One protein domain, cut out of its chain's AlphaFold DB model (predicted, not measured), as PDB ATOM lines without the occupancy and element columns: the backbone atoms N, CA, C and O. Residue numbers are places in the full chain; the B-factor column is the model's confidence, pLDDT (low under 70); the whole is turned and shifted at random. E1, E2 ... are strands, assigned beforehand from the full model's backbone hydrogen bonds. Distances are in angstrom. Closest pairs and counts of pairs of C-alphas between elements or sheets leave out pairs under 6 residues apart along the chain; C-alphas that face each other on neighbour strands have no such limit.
ATOM      1  N   ARG A   6      36.104  14.374 -29.544       87.94
ATOM      2  CA  ARG A   6      36.999  15.105 -30.446       87.94
ATOM      3  C   ARG A   6      38.411  15.077 -29.900       87.94
ATOM      4  O   ARG A   6      38.614  15.435 -28.741       87.94
ATOM      5  N   HIS A   7      39.374  14.668 -30.716       90.19
ATOM      6  CA  HIS A   7      40.784  14.752 -30.347       90.19
ATOM      7  C   HIS A   7      41.191  16.215 -30.118       90.19
ATOM      8  O   HIS A   7      40.759  17.101 -30.853       90.19
ATOM      9  N   VAL A   8      41.953  16.468 -29.051       86.81
ATOM     10  CA  VAL A   8      42.468  17.804 -28.709       86.81
ATOM     11  C   VAL A   8      43.986  17.810 -28.809       86.81
ATOM     12  O   VAL A   8      44.549  18.555 -29.602       86.81
ATOM     13  N   GLU A   9      44.653  16.988 -27.996       84.94
ATOM     14  CA  GLU A   9      46.113  16.888 -27.982       84.94
ATOM     15  C   GLU A   9      46.561  15.592 -27.299       84.94
ATOM     16  O   GLU A   9      46.105  15.258 -26.202       84.94
ATOM     17  N   GLY A  10      47.488  14.858 -27.918       86.69
ATOM     18  CA  GLY A  10      48.013  13.610 -27.365       86.69
ATOM     19  C   GLY A  10      46.894  12.619 -27.034       86.69
ATOM     20  O   GLY A  10      46.137  12.216 -27.911       86.69
ATOM     21  N   LYS A  11      46.773  12.241 -25.756       88.56
ATOM     22  CA  LYS A  11      45.701  11.363 -25.251       88.56
ATOM     23  C   LYS A  11      44.483  12.131 -24.718       88.56
ATOM     24  O   LYS A  11      43.655  11.533 -24.041       88.56
ATOM     25  N   ILE A  12      44.375  13.438 -24.940       87.81
ATOM     26  CA  ILE A  12      43.292  14.285 -24.425       87.81
ATOM     27  C   ILE A  12      42.242  14.497 -25.514       87.81
ATOM     28  O   ILE A  12      42.558  14.834 -26.654       87.81
ATOM     29  N   TYR A  13      40.986  14.316 -25.124       89.69
ATOM     30  CA  TYR A  13      39.815  14.437 -25.975       89.69
ATOM     31  C   TYR A  13      38.761  15.310 -25.293       89.69
ATOM     32  O   TYR A  13      38.689  15.404 -24.066       89.69
ATOM     33  N   PHE A  14      37.912  15.928 -26.098       87.81
ATOM     34  CA  PHE A  14      36.739  16.663 -25.662       87.81
ATOM     35  C   PHE A  14      35.486  15.816 -25.897       87.81
ATOM     36  O   PHE A  14      35.165  15.489 -27.041       87.81
ATOM     37  N   ASP A  15      34.777  15.463 -24.823       88.19
ATOM     38  CA  ASP A  15      33.457  14.833 -24.914       88.19
ATOM     39  C   ASP A  15      32.434  15.910 -25.297       88.19
ATOM     40  O   ASP A  15      32.132  16.814 -24.515       88.19
ATOM     41  N   THR A  16      31.915  15.824 -26.520       85.62
ATOM     42  CA  THR A  16      30.961  16.788 -27.087       85.62
ATOM     43  C   THR A  16      29.578  16.715 -26.441       85.62
ATOM     44  O   THR A  16      28.859  17.717 -26.450       85.62
ATOM     45  N   LYS A  17      29.217  15.572 -25.841       84.75
ATOM     46  CA  LYS A  17      27.953  15.369 -25.125       84.75
ATOM     47  C   LYS A  17      28.022  15.993 -23.735       84.75
ATOM     48  O   LYS A  17      27.206  16.847 -23.398       84.75
ATOM     49  N   ASP A  18      29.024  15.601 -22.953       80.75
ATOM     50  CA  ASP A  18      29.171  16.040 -21.558       80.75
ATOM     51  C   ASP A  18      29.861  17.410 -21.428       80.75
ATOM     52  O   ASP A  18      29.870  18.001 -20.343       80.75
ATOM     53  N   LYS A  19      30.430  17.918 -22.531       80.12
ATOM     54  CA  LYS A  19      31.198  19.169 -22.637       80.12
ATOM     55  C   LYS A  19      32.351  19.228 -21.634       80.12
ATOM     56  O   LYS A  19      32.503  20.191 -20.885       80.12
ATOM     57  N   VAL A  20      33.177  18.186 -21.605       81.06
ATOM     58  CA  VAL A  20      34.304  18.051 -20.667       81.06
ATOM     59  C   VAL A  20      35.538  17.473 -21.344       81.06
ATOM     60  O   VAL A  20      35.444  16.787 -22.358       81.06
ATOM     61  N   LEU A  21      36.705  17.731 -20.751       84.88
ATOM     62  CA  LEU A  21      37.941  17.069 -21.149       84.88
ATOM     63  C   LEU A  21      38.025  15.681 -20.522       84.88
ATOM     64  O   LEU A  21      37.794  15.493 -19.322       84.88
ATOM     65  N   VAL A  22      38.413  14.720 -21.342       86.25
ATOM     66  CA  VAL A  22      38.683  13.345 -20.954       86.25
ATOM     67  C   VAL A  22      40.047  12.928 -21.487       86.25
ATOM     68  O   VAL A  22      40.511  13.418 -22.512       86.25
ATOM     69  N   GLN A  23      40.710  12.023 -20.784       87.44
ATOM     70  CA  GLN A  23      41.951  11.408 -21.216       87.44
ATOM     71  C   GLN A  23      41.680   9.962 -21.634       87.44
ATOM     72  O   GLN A  23      41.083   9.198 -20.873       87.44
ATOM     73  N   ASN A  24      42.122   9.592 -22.831       88.75
ATOM     74  CA  ASN A  24      42.104   8.226 -23.324       88.75
ATOM     75  C   ASN A  24      43.222   7.414 -22.650       88.75
ATOM     76  O   ASN A  24      44.406   7.741 -22.756       88.75
ATOM     77  N   MET A  25      42.840   6.345 -21.960       87.44
ATOM     78  CA  MET A  25      43.735   5.395 -21.294       87.44
ATOM     79  C   MET A  25      43.875   4.081 -22.085       87.44
ATOM     80  O   MET A  25      44.266   3.065 -21.522       87.44
ATOM     81  N   GLY A  26      43.540   4.087 -23.378       84.25
ATOM     82  CA  GLY A  26      43.533   2.921 -24.264       84.25
ATOM     83  C   GLY A  26      42.145   2.294 -24.342       84.25
ATOM     84  O   GLY A  26      41.481   2.397 -25.366       84.25
ATOM     85  N   ASN A  27      41.681   1.697 -23.242       85.25
ATOM     86  CA  ASN A  27      40.379   1.016 -23.178       85.25
ATOM     87  C   ASN A  27      39.241   1.869 -22.591       85.25
ATOM     88  O   ASN A  27      38.091   1.437 -22.573       85.25
ATOM     89  N   ARG A  28      39.546   3.057 -22.055       85.00
ATOM     90  CA  ARG A  28      38.561   3.916 -21.384       85.00
ATOM     91  C   ARG A  28      38.925   5.390 -21.444       85.00
ATOM     92  O   ARG A  28      40.103   5.751 -21.437       85.00
ATOM     93  N   PHE A  29      37.900   6.234 -21.390       83.56
ATOM     94  CA  PHE A  29      38.032   7.675 -21.206       83.56
ATOM     95  C   PHE A  29      37.830   8.043 -19.735       83.56
ATOM     96  O   PHE A  29      36.837   7.660 -19.118       83.56
ATOM     97  N   VAL A  30      38.770   8.794 -19.164       83.44
ATOM     98  CA  VAL A  30      38.725   9.248 -17.766       83.44
ATOM     99  C   VAL A  30      38.623  10.765 -17.728       83.44
ATOM    100  O   VAL A  30      39.354  11.443 -18.442       83.44
ATOM    101  N   TYR A  31      37.748  11.320 -16.886       80.56
ATOM    102  CA  TYR A  31      37.627  12.773 -16.747       80.56
ATOM    103  C   TYR A  31      38.952  13.414 -16.340       80.56
ATOM    104  O   TYR A  31      39.514  13.103 -15.285       80.56
ATOM    105  N   LEU A  32      39.401  14.373 -17.143       76.56
ATOM    106  CA  LEU A  32      40.553  15.191 -16.823       76.56
ATOM    107  C   LEU A  32      40.095  16.292 -15.862       76.56
ATOM    108  O   LEU A  32      39.511  17.303 -16.252       76.56
ATOM    109  N   ARG A  33      40.286  16.048 -14.564       68.94
ATOM    110  CA  ARG A  33      39.931  17.004 -13.512       68.94
ATOM    111  C   ARG A  33      41.109  17.930 -13.254       68.94
ATOM    112  O   ARG A  33      42.230  17.461 -13.070       68.94
ATOM    113  N   HIS A  34      40.847  19.229 -13.164       68.81
ATOM    114  CA  HIS A  34      41.886  20.170 -12.766       68.81
ATOM    115  C   HIS A  34      42.187  20.018 -11.258       68.81
ATOM    116  O   HIS A  34      41.272  19.818 -10.447       68.81
ATOM    117  N   ILE A  53      48.411  33.218 -21.708       54.06
ATOM    118  CA  ILE A  53      47.273  32.296 -21.806       54.06
ATOM    119  C   ILE A  53      46.842  32.128 -23.270       54.06
ATOM    120  O   ILE A  53      46.571  31.011 -23.700       54.06
ATOM    121  N   LYS A  54      46.838  33.197 -24.080       56.09
ATOM    122  CA  LYS A  54      46.389  33.118 -25.480       56.09
ATOM    123  C   LYS A  54      47.349  32.347 -26.388       56.09
ATOM    124  O   LYS A  54      46.881  31.669 -27.297       56.09
ATOM    125  N   GLN A  55      48.660  32.404 -26.145       61.25
ATOM    126  CA  GLN A  55      49.644  31.730 -27.007       61.25
ATOM    127  C   GLN A  55      49.660  30.200 -26.843       61.25
ATOM    128  O   GLN A  55      49.961  29.477 -27.792       61.25
ATOM    129  N   ASN A  56      49.288  29.684 -25.668       72.50
ATOM    130  CA  ASN A  56      49.299  28.244 -25.377       72.50
ATOM    131  C   ASN A  56      47.917  27.577 -25.434       72.50
ATOM    132  O   ASN A  56      47.785  26.399 -25.084       72.50
ATOM    133  N   MET A  57      46.906  28.305 -25.910       81.69
ATOM    134  CA  MET A  57      45.529  27.839 -26.021       81.69
ATOM    135  C   MET A  57      45.211  27.225 -27.388       81.69
ATOM    136  O   MET A  57      45.321  27.878 -28.421       81.69
ATOM    137  N   ILE A  58      44.714  25.989 -27.390       86.94
ATOM    138  CA  ILE A  58      44.163  25.322 -28.575       86.94
ATOM    139  C   ILE A  58      42.652  25.537 -28.613       86.94
ATOM    140  O   ILE A  58      41.946  25.214 -27.657       86.94
ATOM    141  N   LYS A  59      42.119  26.035 -29.731       87.56
ATOM    142  CA  LYS A  59      40.667  26.122 -29.930       87.56
ATOM    143  C   LYS A  59      40.077  24.715 -30.074       87.56
ATOM    144  O   LYS A  59      40.427  23.989 -30.995       87.56
ATOM    145  N   VAL A  60      39.156  24.350 -29.184       86.31
ATOM    146  CA  VAL A  60      38.502  23.029 -29.168       86.31
ATOM    147  C   VAL A  60      37.184  23.056 -29.939       86.31
ATOM    148  O   VAL A  60      36.912  22.197 -30.774       86.31
ATOM    149  N   SER A  61      36.322  24.030 -29.637       83.62
ATOM    150  CA  SER A  61      35.009  24.167 -30.276       83.62
ATOM    151  C   SER A  61      34.373  25.512 -29.947       83.62
ATOM    152  O   SER A  61      34.299  25.878 -28.776       83.62
ATOM    153  N   GLY A  62      33.880  26.243 -30.951       86.38
ATOM    154  CA  GLY A  62      33.236  27.546 -30.742       86.38
ATOM    155  C   GLY A  62      34.118  28.484 -29.911       86.38
ATOM    156  O   GLY A  62      35.221  28.822 -30.333       86.38
ATOM    157  N   ASN A  63      33.655  28.836 -28.708       86.62
ATOM    158  CA  ASN A  63      34.383  29.693 -27.765       86.62
ATOM    159  C   ASN A  63      35.163  28.907 -26.693       86.62
ATOM    160  O   ASN A  63      35.511  29.485 -25.666       86.62
ATOM    161  N   LEU A  64      35.388  27.601 -26.865       87.50
ATOM    162  CA  LEU A  64      36.134  26.751 -25.932       87.50
ATOM    163  C   LEU A  64      37.594  26.601 -26.356       87.50
ATOM    164  O   LEU A  64      37.882  26.259 -27.504       87.50
ATOM    165  N   PHE A  65      38.494  26.794 -25.396       87.88
ATOM    166  CA  PHE A  65      39.939  26.793 -25.585       87.88
ATOM    167  C   PHE A  65      40.622  25.948 -24.513       87.88
ATOM    168  O   PHE A  65      40.358  26.108 -23.322       87.88
ATOM    169  N   PHE A  66      41.488  25.041 -24.940       86.06
ATOM    170  CA  PHE A  66      42.281  24.174 -24.086       86.06
ATOM    171  C   PHE A  66      43.657  24.785 -23.837       86.06
ATOM    172  O   PHE A  66      44.411  25.007 -24.777       86.06
ATOM    173  N   ASP A  67      43.988  25.031 -22.577       82.81
ATOM    174  CA  ASP A  67      45.322  25.431 -22.137       82.81
ATOM    175  C   ASP A  67      46.194  24.182 -21.963       82.81
ATOM    176  O   ASP A  67      45.930  23.350 -21.087       82.81
ATOM    177  N   ARG A  68      47.242  24.060 -22.785       77.56
ATOM    178  CA  ARG A  68      48.170  22.919 -22.770       77.56
ATOM    179  C   ARG A  68      49.046  22.863 -21.521       77.56
ATOM    180  O   ARG A  68      49.381  21.780 -21.042       77.56
ATOM    181  N   THR A  69      49.402  24.025 -20.982       76.19
ATOM    182  CA  THR A  69      50.285  24.166 -19.822       76.19
ATOM    183  C   THR A  69      49.554  23.747 -18.553       76.19
ATOM    184  O   THR A  69      50.035  22.909 -17.789       76.19
ATOM    185  N   LEU A  70      48.359  24.295 -18.341       74.31
ATOM    186  CA  LEU A  70      47.551  24.033 -17.152       74.31
ATOM    187  C   LEU A  70      46.670  22.789 -17.295       74.31
ATOM    188  O   LEU A  70      46.151  22.290 -16.292       74.31
ATOM    189  N   LYS A  71      46.509  22.278 -18.521       77.44
ATOM    190  CA  LYS A  71      45.566  21.215 -18.891       77.44
ATOM    191  C   LYS A  71      44.141  21.565 -18.454       77.44
ATOM    192  O   LYS A  71      43.458  20.780 -17.795       77.44
ATOM    193  N   GLN A  72      43.709  22.781 -18.778       79.44
ATOM    194  CA  GLN A  72      42.410  23.338 -18.390       79.44
ATOM    195  C   GLN A  72      41.601  23.749 -19.615       79.44
ATOM    196  O   GLN A  72      42.157  24.082 -20.655       79.44
ATOM    197  N   LEU A  73      40.275  23.716 -19.491       82.38
ATOM    198  CA  LEU A  73      39.371  24.199 -20.530       82.38
ATOM    199  C   LEU A  73      38.844  25.559 -20.092       82.38
ATOM    200  O   LEU A  73      38.342  25.688 -18.976       82.38
ATOM    201  N   TYR A  74      38.919  26.541 -20.973       84.81
ATOM    202  CA  TYR A  74      38.359  27.868 -20.788       84.81
ATOM    203  C   TYR A  74      37.294  28.133 -21.843       84.81
ATOM    204  O   TYR A  74      37.358  27.621 -22.959       84.81
ATOM    205  N   ARG A  75      36.320  28.964 -21.495       85.62
ATOM    206  CA  ARG A  75      35.330  29.517 -22.409       85.62
ATOM    207  C   ARG A  75      35.550  31.019 -22.517       85.62
ATOM    208  O   ARG A  75      35.536  31.705 -21.501       85.62
ATOM    209  N   ILE A  76      35.719  31.536 -23.729       83.31
ATOM    210  CA  ILE A  76      35.805  32.978 -23.961       83.31
ATOM    211  C   ILE A  76      34.390  33.569 -23.969       83.31
ATOM    212  O   ILE A  76      33.545  33.183 -24.783       83.31
ATOM    213  N   ILE A  77      34.123  34.496 -23.048       83.12
ATOM    214  CA  ILE A  77      32.850  35.220 -22.918       83.12
ATOM    215  C   ILE A  77      33.180  36.709 -22.832       83.12
ATOM    216  O   ILE A  77      33.944  37.116 -21.962       83.12
ATOM    217  N   GLY A  78      32.655  37.517 -23.760       83.12
ATOM    218  CA  GLY A  78      32.955  38.955 -23.807       83.12
ATOM    219  C   GLY A  78      34.456  39.260 -23.900       83.12
ATOM    220  O   GLY A  78      34.943  40.162 -23.229       83.12
ATOM    221  N   GLY A  79      35.211  38.439 -24.644       79.69
ATOM    222  CA  GLY A  79      36.667  38.569 -24.788       79.69
ATOM    223  C   GLY A  79      37.500  38.074 -23.597       79.69
ATOM    224  O   GLY A  79      38.724  38.048 -23.696       79.69
ATOM    225  N   LYS A  80      36.870  37.634 -22.499       78.50
ATOM    226  CA  LYS A  80      37.561  37.185 -21.279       78.50
ATOM    227  C   LYS A  80      37.549  35.655 -21.144       78.50
ATOM    228  O   LYS A  80      36.499  35.044 -21.366       78.50
ATOM    229  N   PRO A  81      38.673  35.016 -20.767       78.25
ATOM    230  CA  PRO A  81      38.717  33.580 -20.509       78.25
ATOM    231  C   PRO A  81      38.080  33.230 -19.160       78.25
ATOM    232  O   PRO A  81      38.536  33.658 -18.103       78.25
ATOM    233  N   VAL A  82      37.037  32.400 -19.190       81.62
ATOM    234  CA  VAL A  82      36.343  31.880 -18.003       81.62
ATOM    235  C   VAL A  82      36.622  30.389 -17.868       81.62
ATOM    236  O   VAL A  82      36.441  29.635 -18.819       81.62
ATOM    237  N   LEU A  83      37.055  29.943 -16.689       81.38
ATOM    238  CA  LEU A  83      37.363  28.534 -16.442       81.38
ATOM    239  C   LEU A  83      36.116  27.653 -16.625       81.38
ATOM    240  O   LEU A  83      35.076  27.896 -16.017       81.38
ATOM    241  N   TYR A  84      36.237  26.623 -17.460       80.06
ATOM    242  CA  TYR A  84      35.148  25.732 -17.865       80.06
ATOM    243  C   TYR A  84      35.359  24.274 -17.417       80.06
ATOM    244  O   TYR A  84      34.408  23.494 -17.366       80.06
TER     245      TYR A  84
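What this domain is: This is residues 6 to 34 and 53 to 84 of the 104 residues of an uncharacterized protein of bacterium (UniProt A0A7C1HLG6). Two small twisted sheets of four strands each, E1 to E4 and E5 to E8, stand partly face to face as a sandwich, with E1 and E2 of one nearest to E5 and E6 of the other. The turns of the hairpins E3 and E4 and E7 and E8 lie at opposite ends of the long axis. The printed part has 61 residues with no named helix and eight named strands, E1 to E8 in chain order, and its class is all strand. Each sheet is antiparallel, in the orders E1 E2 E3 E4 and E5 E6 E7 E8. The whole is compact, with a radius of gyration of the C-alphas of 11.3 A, and elongated, spanning 38 by 23 by 18 A.

Where its parts are: E1, residues 6 to 9, begins at C-alpha 6 at (36.999, 15.105, -30.446). E2 is residues 12 to 15, E3 residues 20 to 24, 12.8 A long, and E4 residues 29 to 31. After the cut come E5, residues 57 to 61, 11.9 A long and beginning at C-alpha 57 at (45.529, 27.839, -26.021), and E6, residues 64 to 67. E7, residues 72 to 77, is the longest strand, 15.9 A. E8, residues 80 to 83, ends at C-alpha 83 at (37.363, 28.534, -16.442).

How they stand to each other: Each sheet is a meander, each strand the antiparallel neighbour of the one before. In the hairpin E1 and E2, at 154 degrees, N 6 and O 14 are 2.9 A apart. In E2 and E3, N 13 and O 22 are at 2.8 A; in E3 and E4, N 23 and O 30 are at 2.8 A. In the other sheet N 58 and O 66 of E5 and E6 are at 2.8 A, N 65 and O 74 of E6 and E7 at 2.8 A, and N 75 and O 82 of E7 and E8 at 2.8 A. These pairs are within hydrogen-bond range. Between the sheets, the closest C-alphas of E1 and E5 are those of Val 8 and Val 60, 6.6 A apart. Those of E3 and E7 are Leu 21 and Leu 73, 7.3 A. E4 and E8 are apart. The strands of one sheet stand at 30 degrees to those of the other.

The domain as a whole: The C-alphas farthest apart are those of Asn 27 and Gly 78, 38.7 A. The sheet E5 E6 E7 E8 is strongly twisted. Residues 35 to 52 are not printed, and C-alphas 34 and 53 are 16.1 A apart across this cut. The links that are printed whole are tight. Residues 33 to 34 and 53 to 55 are under 70 in pLDDT; the mean of the printed part is 81.9.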